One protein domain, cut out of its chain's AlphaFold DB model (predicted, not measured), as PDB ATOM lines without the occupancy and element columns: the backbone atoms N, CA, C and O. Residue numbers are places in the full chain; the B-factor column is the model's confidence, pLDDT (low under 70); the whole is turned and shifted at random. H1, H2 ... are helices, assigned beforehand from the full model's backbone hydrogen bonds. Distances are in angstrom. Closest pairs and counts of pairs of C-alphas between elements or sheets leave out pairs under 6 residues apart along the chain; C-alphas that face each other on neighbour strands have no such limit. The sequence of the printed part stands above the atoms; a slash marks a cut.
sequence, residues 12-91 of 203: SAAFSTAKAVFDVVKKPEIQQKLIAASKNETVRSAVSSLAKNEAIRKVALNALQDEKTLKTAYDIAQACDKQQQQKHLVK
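This is residues 12 to 91 of the 203 residues of the protein "SH3 domain-containing protein" of Wuchereria bancrofti (UniProt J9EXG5). Look first for the longest helix, H5: it makes one side of a flat, open ring in which five helices follow one another end to end round an empty middle, with a corner at each link. H1, at the other end of the row of links, comes back toward H5 but stays apart from it, and residues 82 to 91, of which 82 to 89 belong to H5, stick out past the ring. The printed part has 80 residues with five named helices, H1 to H5 in order along the chain, and no named strand; the class is all helix. The whole is only just loose, close to extended, with a radius of gyration of the C-alphas of 17.3 A, and spans 47 by 36 by 19 A.

Begin at H5, residues 67 to 89, and step back to H4, residues 54 to 65. The two are close but not clearly touching; their closest C-alphas, those of Ala 63 and Thr 69, are 6.5 A apart, and they run the same way at a steep tilt of 52 degrees. Next comes H3, residues 41 to 52, which only just touches H4, with 3 pairs of C-alphas within 8 A, and touches only at the corner, residues 50 to 51 alone meeting residues 56 to 57 alone. Their closest C-alphas, those of Ala 51 and Arg 57, are 6.2 A apart, and their lines are about perpendicular at 81 degrees. H2, residues 28 to 38, is close to H3 but not clearly touching, with the closest C-alphas, those of Ser 38 and Arg 44, 6.3 A apart; they run the same way at a steep tilt of 69 degrees, only just short of about perpendicular. H1, residues 12 to 25, is close to H2 but not clearly touching, with the closest C-alphas, those of Val 25 and Gln 31, 6.3 A apart, and stands about perpendicular to it at 79 degrees. H1 and H5 are apart, and so are H2 and H5. In H1, H2, H3, H4 and H5 every O i to N i+4 pair is within hydrogen-bond range.

Find C-alpha 67 at (-49.971, 41.176, 4.797); from there H5 runs 33.0 A to C-alpha 89 at (-35.675, 70.069, -2.119). H1 begins at C-alpha 12, at (-51.450, 59.151, -9.416), and is 19.7 A long. H2, H3 and H4 are 14.8 A, 15.7 A and 16.3 A long.

The C-alphas farthest apart, those of Glu 54 and Lys 91, are 49.5 A apart. The printed part has no cut, and its four links are tight. The mean pLDDT of the printed part is 70.8; look for values under 70 in 28 residues, among them residues 12 to 16, 48 to 51 and 80 to 91.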
ATOM      1  N   SER A  12     -52.187  58.386  -8.403       52.28
ATOM      2  CA  SER A  12     -51.450  59.151  -9.416       52.28
ATOM      3  C   SER A  12     -49.930  58.925  -9.353       52.28
ATOM      4  O   SER A  12     -49.283  58.777 -10.393       52.28
ATOM      5  N   ALA A  13     -49.354  58.817  -8.152       62.72
ATOM      6  CA  ALA A  13     -47.920  58.580  -7.965       62.72
ATOM      7  C   ALA A  13     -47.501  57.145  -8.331       62.72
ATOM      8  O   ALA A  13     -46.513  56.941  -9.047       62.72
ATOM      9  N   ALA A  14     -48.287  56.148  -7.912       62.09
ATOM     10  CA  ALA A  14     -48.067  54.752  -8.288       62.09
ATOM     11  C   ALA A  14     -48.209  54.553  -9.806       62.09
ATOM     12  O   ALA A  14     -47.354  53.929 -10.433       62.09
ATOM     13  N   PHE A  15     -49.228  55.165 -10.416       68.00
ATOM     14  CA  PHE A  15     -49.419  55.166 -11.865       68.00
ATOM     15  C   PHE A  15     -48.251  55.835 -12.599       68.00
ATOM     16  O   PHE A  15     -47.755  55.301 -13.585       68.00
ATOM     17  N   SER A  16     -47.755  56.968 -12.097       58.28
ATOM     18  CA  SER A  16     -46.614  57.672 -12.696       58.28
ATOM     19  C   SER A  16     -45.319  56.861 -12.605       58.28
ATOM     20  O   SER A  16     -44.538  56.840 -13.555       58.28
ATOM     21  N   THR A  17     -45.116  56.134 -11.506       74.00
ATOM     22  CA  THR A  17     -43.976  55.221 -11.340       74.00
ATOM     23  C   THR A  17     -44.084  54.026 -12.282       74.00
ATOM     24  O   THR A  17     -43.129  53.716 -12.994       74.00
ATOM     25  N   ALA A  18     -45.259  53.395 -12.359       68.38
ATOM     26  CA  ALA A  18     -45.517  52.313 -13.303       68.38
ATOM     27  C   ALA A  18     -45.314  52.778 -14.752       68.38
ATOM     28  O   ALA A  18     -44.670  52.089 -15.540       68.38
ATOM     29  N   LYS A  19     -45.773  53.989 -15.083       72.94
ATOM     30  CA  LYS A  19     -45.555  54.619 -16.385       72.94
ATOM     31  C   LYS A  19     -44.070  54.852 -16.662       72.94
ATOM     32  O   LYS A  19     -43.624  54.546 -17.758       72.94
ATOM     33  N   ALA A  20     -43.290  55.325 -15.691       80.31
ATOM     34  CA  ALA A  20     -41.850  55.525 -15.856       80.31
ATOM     35  C   ALA A  20     -41.101  54.202 -16.087       80.31
ATOM     36  O   ALA A  20     -40.244  54.123 -16.966       80.31
ATOM     37  N   VAL A  21     -41.453  53.145 -15.348       78.88
ATOM     38  CA  VAL A  21     -40.910  51.797 -15.571       78.88
ATOM     39  C   VAL A  21     -41.300  51.290 -16.959       78.88
ATOM     40  O   VAL A  21     -40.448  50.802 -17.700       78.88
ATOM     41  N   PHE A  22     -42.560  51.465 -17.358       84.50
ATOM     42  CA  PHE A  22     -43.044  51.063 -18.676       84.50
ATOM     43  C   PHE A  22     -42.353  51.837 -19.806       84.50
ATOM     44  O   PHE A  22     -41.952  51.244 -20.803       84.50
ATOM     45  N   ASP A  23     -42.129  53.139 -19.631       80.56
ATOM     46  CA  ASP A  23     -41.416  53.987 -20.586       80.56
ATOM     47  C   ASP A  23     -39.929  53.585 -20.707       80.56
ATOM     48  O   ASP A  23     -39.351  53.682 -21.789       80.56
ATOM     49  N   VAL A  24     -39.310  53.054 -19.644       81.12
ATOM     50  CA  VAL A  24     -37.965  52.446 -19.706       81.12
ATOM     51  C   VAL A  24     -37.988  51.111 -20.450       81.12
ATOM     52  O   VAL A  24     -37.121  50.871 -21.288       81.12
ATOM     53  N   VAL A  25     -38.978  50.257 -20.183       77.94
ATOM     54  CA  VAL A  25     -39.122  48.947 -20.841       77.94
ATOM     55  C   VAL A  25     -39.462  49.090 -22.325       77.94
ATOM     56  O   VAL A  25     -39.074  48.238 -23.114       77.94
ATOM     57  N   LYS A  26     -40.121  50.176 -22.740       81.56
ATOM     58  CA  LYS A  26     -40.382  50.495 -24.154       81.56
ATOM     59  C   LYS A  26     -39.131  50.785 -24.978       81.56
ATOM     60  O   LYS A  26     -39.215  50.775 -26.202       81.56
ATOM     61  N   LYS A  27     -37.997  51.085 -24.342       90.62
ATOM     62  CA  LYS A  27     -36.768  51.403 -25.069       90.62
ATOM     63  C   LYS A  27     -36.292  50.172 -25.846       90.62
ATOM     64  O   LYS A  27     -36.160  49.106 -25.237       90.62
ATOM     65  N   PRO A  28     -36.006  50.294 -27.152       79.81
ATOM     66  CA  PRO A  28     -35.686  49.149 -27.999       79.81
ATOM     67  C   PRO A  28     -34.448  48.388 -27.508       79.81
ATOM     68  O   PRO A  28     -34.403  47.166 -27.610       79.81
ATOM     69  N   GLU A  29     -33.481  49.062 -26.879       84.00
ATOM     70  CA  GLU A  29     -32.291  48.416 -26.313       84.00
ATOM     71  C   GLU A  29     -32.632  47.537 -25.100       84.00
ATOM     72  O   GLU A  29     -32.042  46.474 -24.905       84.00
ATOM     73  N   ILE A  30     -33.591  47.969 -24.275       83.19
ATOM     74  CA  ILE A  30     -34.073  47.202 -23.120       83.19
ATOM     75  C   ILE A  30     -34.949  46.045 -23.597       83.19
ATOM     76  O   ILE A  30     -34.777  44.927 -23.115       83.19
ATOM     77  N   GLN A  31     -35.819  46.272 -24.587       78.12
ATOM     78  CA  GLN A  31     -36.627  45.214 -25.199       78.12
ATOM     79  C   GLN A  31     -35.755  44.130 -25.820       78.12
ATOM     80  O   GLN A  31     -35.978  42.954 -25.563       78.12
ATOM     81  N   GLN A  32     -34.721  44.498 -26.577       80.38
ATOM     82  CA  GLN A  32     -33.805  43.529 -27.177       80.38
ATOM     83  C   GLN A  32     -33.052  42.721 -26.120       80.38
ATOM     84  O   GLN A  32     -32.941  41.504 -26.256       80.38
ATOM     85  N   LYS A  33     -32.591  43.361 -25.038       80.31
ATOM     86  CA  LYS A  33     -31.962  42.659 -23.910       80.31
ATOM     87  C   LYS A  33     -32.937  41.725 -23.197       80.31
ATOM     88  O   LYS A  33     -32.555  40.609 -22.861       80.31
ATOM     89  N   LEU A  34     -34.188  42.142 -23.010       78.62
ATOM     90  CA  LEU A  34     -35.236  41.322 -22.405       78.62
ATOM     91  C   LEU A  34     -35.595  40.127 -23.301       78.62
ATOM     92  O   LEU A  34     -35.690  39.005 -22.817       78.62
ATOM     93  N   ILE A  35     -35.718  40.343 -24.613       77.56
ATOM     94  CA  ILE A  35     -35.965  39.291 -25.607       77.56
ATOM     95  C   ILE A  35     -34.791  38.309 -25.631       77.56
ATOM     96  O   ILE A  35     -35.013  37.102 -25.573       77.56
ATOM     97  N   ALA A  36     -33.549  38.796 -25.664       77.50
ATOM     98  CA  ALA A  36     -32.353  37.956 -25.627       77.50
ATOM     99  C   ALA A  36     -32.257  37.149 -24.320       77.50
ATOM    100  O   ALA A  36     -31.983  35.952 -24.361       77.50
ATOM    101  N   ALA A  37     -32.558  37.770 -23.176       71.25
ATOM    102  CA  ALA A  37     -32.637  37.086 -21.889       71.25
ATOM    103  C   ALA A  37     -33.783  36.061 -21.843       71.25
ATOM    104  O   ALA A  37     -33.615  34.995 -21.264       71.25
ATOM    105  N   SER A  38     -34.922  36.326 -22.491       71.19
ATOM    106  CA  SER A  38     -36.044  35.374 -22.566       71.19
ATOM    107  C   SER A  38     -35.735  34.155 -23.439       71.19
ATOM    108  O   SER A  38     -36.226  33.060 -23.178       71.19
ATOM    109  N   LYS A  39     -34.885  34.333 -24.459       82.06
ATOM    110  CA  LYS A  39     -34.391  33.255 -25.325       82.06
ATOM    111  C   LYS A  39     -33.310  32.410 -24.647       82.06
ATOM    112  O   LYS A  39     -32.907  31.392 -25.201       82.06
ATOM    113  N   ASN A  40     -32.828  32.816 -23.472       83.38
ATOM    114  CA  ASN A  40     -31.886  32.026 -22.697       83.38
ATOM    115  C   ASN A  40     -32.599  30.802 -22.096       83.38
ATOM    116  O   ASN A  40     -33.553  30.940 -21.329       83.38
ATOM    117  N   GLU A  41     -32.111  29.601 -22.422       75.50
ATOM    118  CA  GLU A  41     -32.734  28.340 -22.001       75.50
ATOM    119  C   GLU A  41     -32.775  28.181 -20.477       75.50
ATOM    120  O   GLU A  41     -33.764  27.692 -19.938       75.50
ATOM    121  N   THR A  42     -31.757  28.655 -19.757       79.62
ATOM    122  CA  THR A  42     -31.721  28.611 -18.289       79.62
ATOM    123  C   THR A  42     -32.815  29.485 -17.680       79.62
ATOM    124  O   THR A  42     -33.491  29.062 -16.744       79.62
ATOM    125  N   VAL A  43     -33.041  30.678 -18.237       75.62
ATOM    126  CA  VAL A  43     -34.114  31.584 -17.795       75.62
ATOM    127  C   VAL A  43     -35.481  30.985 -18.119       75.62
ATOM    128  O   VAL A  43     -36.353  30.932 -17.253       75.62
ATOM    129  N   ARG A  44     -35.663  30.469 -19.338       72.88
ATOM    130  CA  ARG A  44     -36.916  29.840 -19.771       72.88
ATOM    131  C   ARG A  44     -37.247  28.600 -18.944       72.88
ATOM    132  O   ARG A  44     -38.391  28.434 -18.533       72.88
ATOM    133  N   SER A  45     -36.252  27.767 -18.657       67.69
ATOM    134  CA  SER A  45     -36.389  26.582 -17.812       67.69
ATOM    135  C   SER A  45     -36.696  26.953 -16.364       67.69
ATOM    136  O   SER A  45     -37.630  26.399 -15.799       67.69
ATOM    137  N   ALA A  46     -36.014  27.944 -15.780       68.31
ATOM    138  CA  ALA A  46     -36.313  28.406 -14.424       68.31
ATOM    139  C   ALA A  46     -37.744  28.961 -14.297       68.31
ATOM    140  O   ALA A  46     -38.455  28.627 -13.350       68.31
ATOM    141  N   VAL A  47     -38.202  29.751 -15.275       71.88
ATOM    142  CA  VAL A  47     -39.575  30.284 -15.315       71.88
ATOM    143  C   VAL A  47     -40.601  29.176 -15.568       71.88
ATOM    144  O   VAL A  47     -41.637  29.138 -14.911       71.88
ATOM    145  N   SER A  48     -40.315  28.240 -16.473       64.44
ATOM    146  CA  SER A  48     -41.171  27.081 -16.756       64.44
ATOM    147  C   SER A  48     -41.295  26.163 -15.537       64.44
ATOM    148  O   SER A  48     -42.398  25.750 -15.193       64.44
ATOM    149  N   SER A  49     -40.198  25.903 -14.823       60.09
ATOM    150  CA  SER A  49     -40.196  25.150 -13.567       60.09
ATOM    151  C   SER A  49     -40.948  25.880 -12.460       60.09
ATOM    152  O   SER A  49     -41.683  25.242 -11.715       60.09
ATOM    153  N   LEU A  50     -40.826  27.205 -12.376       61.88
ATOM    154  CA  LEU A  50     -41.601  28.017 -11.441       61.88
ATOM    155  C   LEU A  50     -43.108  27.968 -11.750       61.88
ATOM    156  O   LEU A  50     -43.916  27.832 -10.837       61.88
ATOM    157  N   ALA A  51     -43.483  28.035 -13.030       63.75
ATOM    158  CA  ALA A  51     -44.876  28.014 -13.476       63.75
ATOM    159  C   ALA A  51     -45.530  26.628 -13.346       63.75
ATOM    160  O   ALA A  51     -46.701  26.532 -12.984       63.75
ATOM    161  N   LYS A  52     -44.776  25.556 -13.621       74.44
ATOM    162  CA  LYS A  52     -45.240  24.163 -13.521       74.44
ATOM    163  C   LYS A  52     -45.207  23.623 -12.094       74.44
ATOM    164  O   LYS A  52     -45.853  22.620 -11.805       74.44
ATOM    165  N   ASN A  53     -44.461  24.262 -11.195       74.62
ATOM    166  CA  ASN A  53     -44.450  23.884  -9.793       74.62
ATOM    167  C   ASN A  53     -45.626  24.548  -9.062       74.62
ATOM    168  O   ASN A  53     -45.535  25.677  -8.583       74.62
ATOM    169  N   GLU A  54     -46.727  23.804  -8.960       68.06
ATOM    170  CA  GLU A  54     -47.959  24.178  -8.253       68.06
ATOM    171  C   GLU A  54     -47.689  24.718  -6.836       68.06
ATOM    172  O   GLU A  54     -48.314  25.691  -6.409       68.06
ATOM    173  N   ALA A  55     -46.734  24.120  -6.114       73.69
ATOM    174  CA  ALA A  55     -46.392  24.514  -4.754       73.69
ATOM    175  C   ALA A  55     -45.688  25.875  -4.723       73.69
ATOM    176  O   ALA A  55     -46.065  26.736  -3.933       73.69
ATOM    177  N   ILE A  56     -44.727  26.116  -5.618       69.06
ATOM    178  CA  ILE A  56     -44.030  27.409  -5.674       69.06
ATOM    179  C   ILE A  56     -44.955  28.497  -6.232       69.06
ATOM    180  O   ILE A  56     -44.947  29.615  -5.726       69.06
ATOM    181  N   ARG A  57     -45.830  28.172  -7.192       70.75
ATOM    182  CA  ARG A  57     -46.873  29.079  -7.694       70.75
ATOM    183  C   ARG A  57     -47.826  29.520  -6.581       70.75
ATOM    184  O   ARG A  57     -48.085  30.712  -6.439       70.75
ATOM    185  N   LYS A  58     -48.313  28.583  -5.760       75.81
ATOM    186  CA  LYS A  58     -49.169  28.890  -4.601       75.81
ATOM    187  C   LYS A  58     -48.424  29.672  -3.525       75.81
ATOM    188  O   LYS A  58     -48.976  30.628  -3.002       75.81
ATOM    189  N   VAL A  59     -47.174  29.322  -3.225       73.25
ATOM    190  CA  VAL A  59     -46.346  30.066  -2.259       73.25
ATOM    191  C   VAL A  59     -46.075  31.488  -2.746       73.25
ATOM    192  O   VAL A  59     -46.181  32.415  -1.956       73.25
ATOM    193  N   ALA A  60     -45.796  31.685  -4.035       70.06
ATOM    194  CA  ALA A  60     -45.602  33.010  -4.614       70.06
ATOM    195  C   ALA A  60     -46.888  33.850  -4.563       70.06
ATOM    196  O   ALA A  60     -46.844  35.011  -4.166       70.06
ATOM    197  N   LEU A  61     -48.040  33.263  -4.905       72.19
ATOM    198  CA  LEU A  61     -49.338  33.940  -4.806       72.19
ATOM    199  C   LEU A  61     -49.713  34.264  -3.355       72.19
ATOM    200  O   LEU A  61     -50.161  35.371  -3.076       72.19
ATOM    201  N   ASN A  62     -49.463  33.346  -2.424       71.19
ATOM    202  CA  ASN A  62     -49.713  33.569  -1.004       71.19
ATOM    203  C   ASN A  62     -48.749  34.602  -0.411       71.19
ATOM    204  O   ASN A  62     -49.170  35.410   0.400       71.19
ATOM    205  N   ALA A  63     -47.485  34.631  -0.838       67.19
ATOM    206  CA  ALA A  63     -46.527  35.660  -0.436       67.19
ATOM    207  C   ALA A  63     -46.899  37.041  -1.000       67.19
ATOM    208  O   ALA A  63     -46.666  38.052  -0.352       67.19
ATOM    209  N   LEU A  64     -47.515  37.106  -2.183       61.75
ATOM    210  CA  LEU A  64     -48.061  38.355  -2.728       61.75
ATOM    211  C   LEU A  64     -49.308  38.835  -1.970       61.75
ATOM    212  O   LEU A  64     -49.563  40.036  -1.923       61.75
ATOM    213  N   GLN A  65     -50.074  37.913  -1.386       71.31
ATOM    214  CA  GLN A  65     -51.237  38.210  -0.541       71.31
ATOM    215  C   GLN A  65     -50.879  38.379   0.943       71.31
ATOM    216  O   GLN A  65     -51.707  38.851   1.720       71.31
ATOM    217  N   ASP A  66     -49.663  38.002   1.336       79.31
ATOM    218  CA  ASP A  66     -49.185  38.080   2.707       79.31
ATOM    219  C   ASP A  66     -49.118  39.540   3.162       79.31
ATOM    220  O   ASP A  66     -48.452  40.390   2.563       79.31
ATOM    221  N   GLU A  67     -49.811  39.829   4.259       73.56
ATOM    222  CA  GLU A  67     -49.971  41.176   4.797       73.56
ATOM    223  C   GLU A  67     -48.617  41.796   5.168       73.56
ATOM    224  O   GLU A  67     -48.398  42.992   4.978       73.56
ATOM    225  N   LYS A  68     -47.662  40.979   5.631       75.56
ATOM    226  CA  LYS A  68     -46.307  41.433   5.961       75.56
ATOM    227  C   LYS A  68     -45.527  41.829   4.709       75.56
ATOM    228  O   LYS A  68     -44.817  42.840   4.726       75.56
ATOM    229  N   THR A  69     -45.671  41.080   3.622       70.62
ATOM    230  CA  THR A  69     -45.076  41.414   2.323       70.62
ATOM    231  C   THR A  69     -45.713  42.674   1.738       70.62
ATOM    232  O   THR A  69     -44.995  43.581   1.313       70.62
ATOM    233  N   LEU A  70     -47.040  42.801   1.825       77.31
ATOM    234  CA  LEU A  70     -47.773  43.993   1.397       77.31
ATOM    235  C   LEU A  70     -47.366  45.236   2.203       77.31
ATOM    236  O   LEU A  70     -47.112  46.300   1.639       77.31
ATOM    237  N   LYS A  71     -47.233  45.093   3.526       79.25
ATOM    238  CA  LYS A  71     -46.785  46.153   4.430       79.25
ATOM    239  C   LYS A  71     -45.337  46.552   4.160       79.25
ATOM    240  O   LYS A  71     -45.029  47.735   4.148       79.25
ATOM    241  N   THR A  72     -44.459  45.591   3.888       75.06
ATOM    242  CA  THR A  72     -43.066  45.874   3.515       75.06
ATOM    243  C   THR A  72     -43.002  46.616   2.181       75.06
ATOM    244  O   THR A  72     -42.275  47.597   2.061       75.06
ATOM    245  N   ALA A  73     -43.799  46.207   1.191       71.81
ATOM    246  CA  ALA A  73     -43.910  46.919  -0.078       71.81
ATOM    247  C   ALA A  73     -44.448  48.348   0.114       71.81
ATOM    248  O   ALA A  73     -43.926  49.284  -0.492       71.81
ATOM    249  N   TYR A  74     -45.431  48.532   1.000       77.12
ATOM    250  CA  TYR A  74     -45.942  49.847   1.387       77.12
ATOM    251  C   TYR A  74     -44.872  50.704   2.078       77.12
ATOM    252  O   TYR A  74     -44.698  51.867   1.722       77.12
ATOM    253  N   ASP A  75     -44.116  50.133   3.014       74.31
ATOM    254  CA  ASP A  75     -43.049  50.818   3.748       74.31
ATOM    255  C   ASP A  75     -41.893  51.211   2.802       74.31
ATOM    256  O   ASP A  75     -41.375  52.326   2.888       74.31
ATOM    257  N   ILE A  76     -41.537  50.351   1.836       76.38
ATOM    258  CA  ILE A  76     -40.557  50.650   0.777       76.38
ATOM    259  C   ILE A  76     -41.064  51.774  -0.129       76.38
ATOM    260  O   ILE A  76     -40.325  52.723  -0.393       76.38
ATOM    261  N   ALA A  77     -42.317  51.702  -0.585       72.81
ATOM    262  CA  ALA A  77     -42.919  52.755  -1.400       72.81
ATOM    263  C   ALA A  77     -42.917  54.098  -0.649       72.81
ATOM    264  O   ALA A  77     -42.489  55.116  -1.190       72.81
ATOM    265  N   GLN A  78     -43.274  54.081   0.638       74.19
ATOM    266  CA  GLN A  78     -43.267  55.266   1.489       74.19
ATOM    267  C   GLN A  78     -41.849  55.817   1.728       74.19
ATOM    268  O   GLN A  78     -41.654  57.033   1.772       74.19
ATOM    269  N   ALA A  79     -40.844  54.955   1.899       70.38
ATOM    270  CA  ALA A  79     -39.452  55.372   2.056       70.38
ATOM    271  C   ALA A  79     -38.896  56.001   0.767       70.38
ATOM    272  O   ALA A  79     -38.215  57.026   0.827       70.38
ATOM    273  N   CYS A  80     -39.241  55.444  -0.395       57.50
ATOM    274  CA  CYS A  80     -38.904  56.006  -1.701       57.50
ATOM    275  C   CYS A  80     -39.540  57.388  -1.915       57.50
ATOM    276  O   CYS A  80     -38.852  58.302  -2.374       57.50
ATOM    277  N   ASP A  81     -40.800  57.576  -1.513       62.84
ATOM    278  CA  ASP A  81     -41.478  58.878  -1.569       62.84
ATOM    279  C   ASP A  81     -40.752  59.933  -0.721       62.84
ATOM    280  O   ASP A  81     -40.481  61.046  -1.184       62.84
ATOM    281  N   LYS A  82     -40.352  59.573   0.508       69.19
ATOM    282  CA  LYS A  82     -39.562  60.453   1.389       69.19
ATOM    283  C   LYS A  82     -38.208  60.813   0.761       69.19
ATOM    284  O   LYS A  82     -37.780  61.966   0.826       69.19
ATOM    285  N   GLN A  83     -37.551  59.855   0.105       62.16
ATOM    286  CA  GLN A  83     -36.250  60.066  -0.536       62.16
ATOM    287  C   GLN A  83     -36.341  60.951  -1.797       62.16
ATOM    288  O   GLN A  83     -35.433  61.739  -2.077       62.16
ATOM    289  N   GLN A  84     -37.444  60.868  -2.551       58.53
ATOM    290  CA  GLN A  84     -37.697  61.738  -3.704       58.53
ATOM    291  C   GLN A  84     -37.978  63.188  -3.290       58.53
ATOM    292  O   GLN A  84     -37.470  64.105  -3.938       58.53
ATOM    293  N   GLN A  85     -38.702  63.416  -2.188       58.00
ATOM    294  CA  GLN A  85     -38.921  64.769  -1.656       58.00
ATOM    295  C   GLN A  85     -37.610  65.439  -1.230       58.00
ATOM    296  O   GLN A  85     -37.396  66.614  -1.524       58.00
ATOM    297  N   GLN A  86     -36.685  64.682  -0.634       57.31
ATOM    298  CA  GLN A  86     -35.350  65.184  -0.299       57.31
ATOM    299  C   GLN A  86     -34.539  65.558  -1.551       57.31
ATOM    300  O   GLN A  86     -33.916  66.616  -1.589       57.31
ATOM    301  N   LYS A  87     -34.600  64.751  -2.622       52.00
ATOM    302  CA  LYS A  87     -33.955  65.080  -3.910       52.00
ATOM    303  C   LYS A  87     -34.587  66.284  -4.621       52.00
ATOM    304  O   LYS A  87     -33.885  66.982  -5.350       52.00
ATOM    305  N   HIS A  88     -35.882  66.534  -4.426       47.81
ATOM    306  CA  HIS A  88     -36.586  67.676  -5.015       47.81
ATOM    307  C   HIS A  88     -36.385  68.980  -4.220       47.81
ATOM    308  O   HIS A  88     -36.477  70.062  -4.800       47.81
ATOM    309  N   LEU A  89     -36.059  68.902  -2.923       44.06
ATOM    310  CA  LEU A  89     -35.675  70.069  -2.119       44.06
ATOM    311  C   LEU A  89     -34.272  70.590  -2.482       44.06
ATOM    312  O   LEU A  89     -34.060  71.794  -2.521       44.06
ATOM    313  N   VAL A  90     -33.334  69.701  -2.825       46.22
ATOM    314  CA  VAL A  90     -31.940  70.070  -3.159       46.22
ATOM    315  C   VAL A  90     -31.805  70.758  -4.532       46.22
ATOM    316  O   VAL A  90     -30.791  71.383  -4.812       46.22
ATOM    317  N   LYS A  91     -32.825  70.697  -5.403       43.72
ATOM    318  CA  LYS A  91     -32.789  71.302  -6.751       43.72
ATOM    319  C   LYS A  91     -33.434  72.691  -6.860       43.72
ATOM    320  O   LYS A  91     -33.636  73.155  -7.981       43.72
TER     321      LYS A  91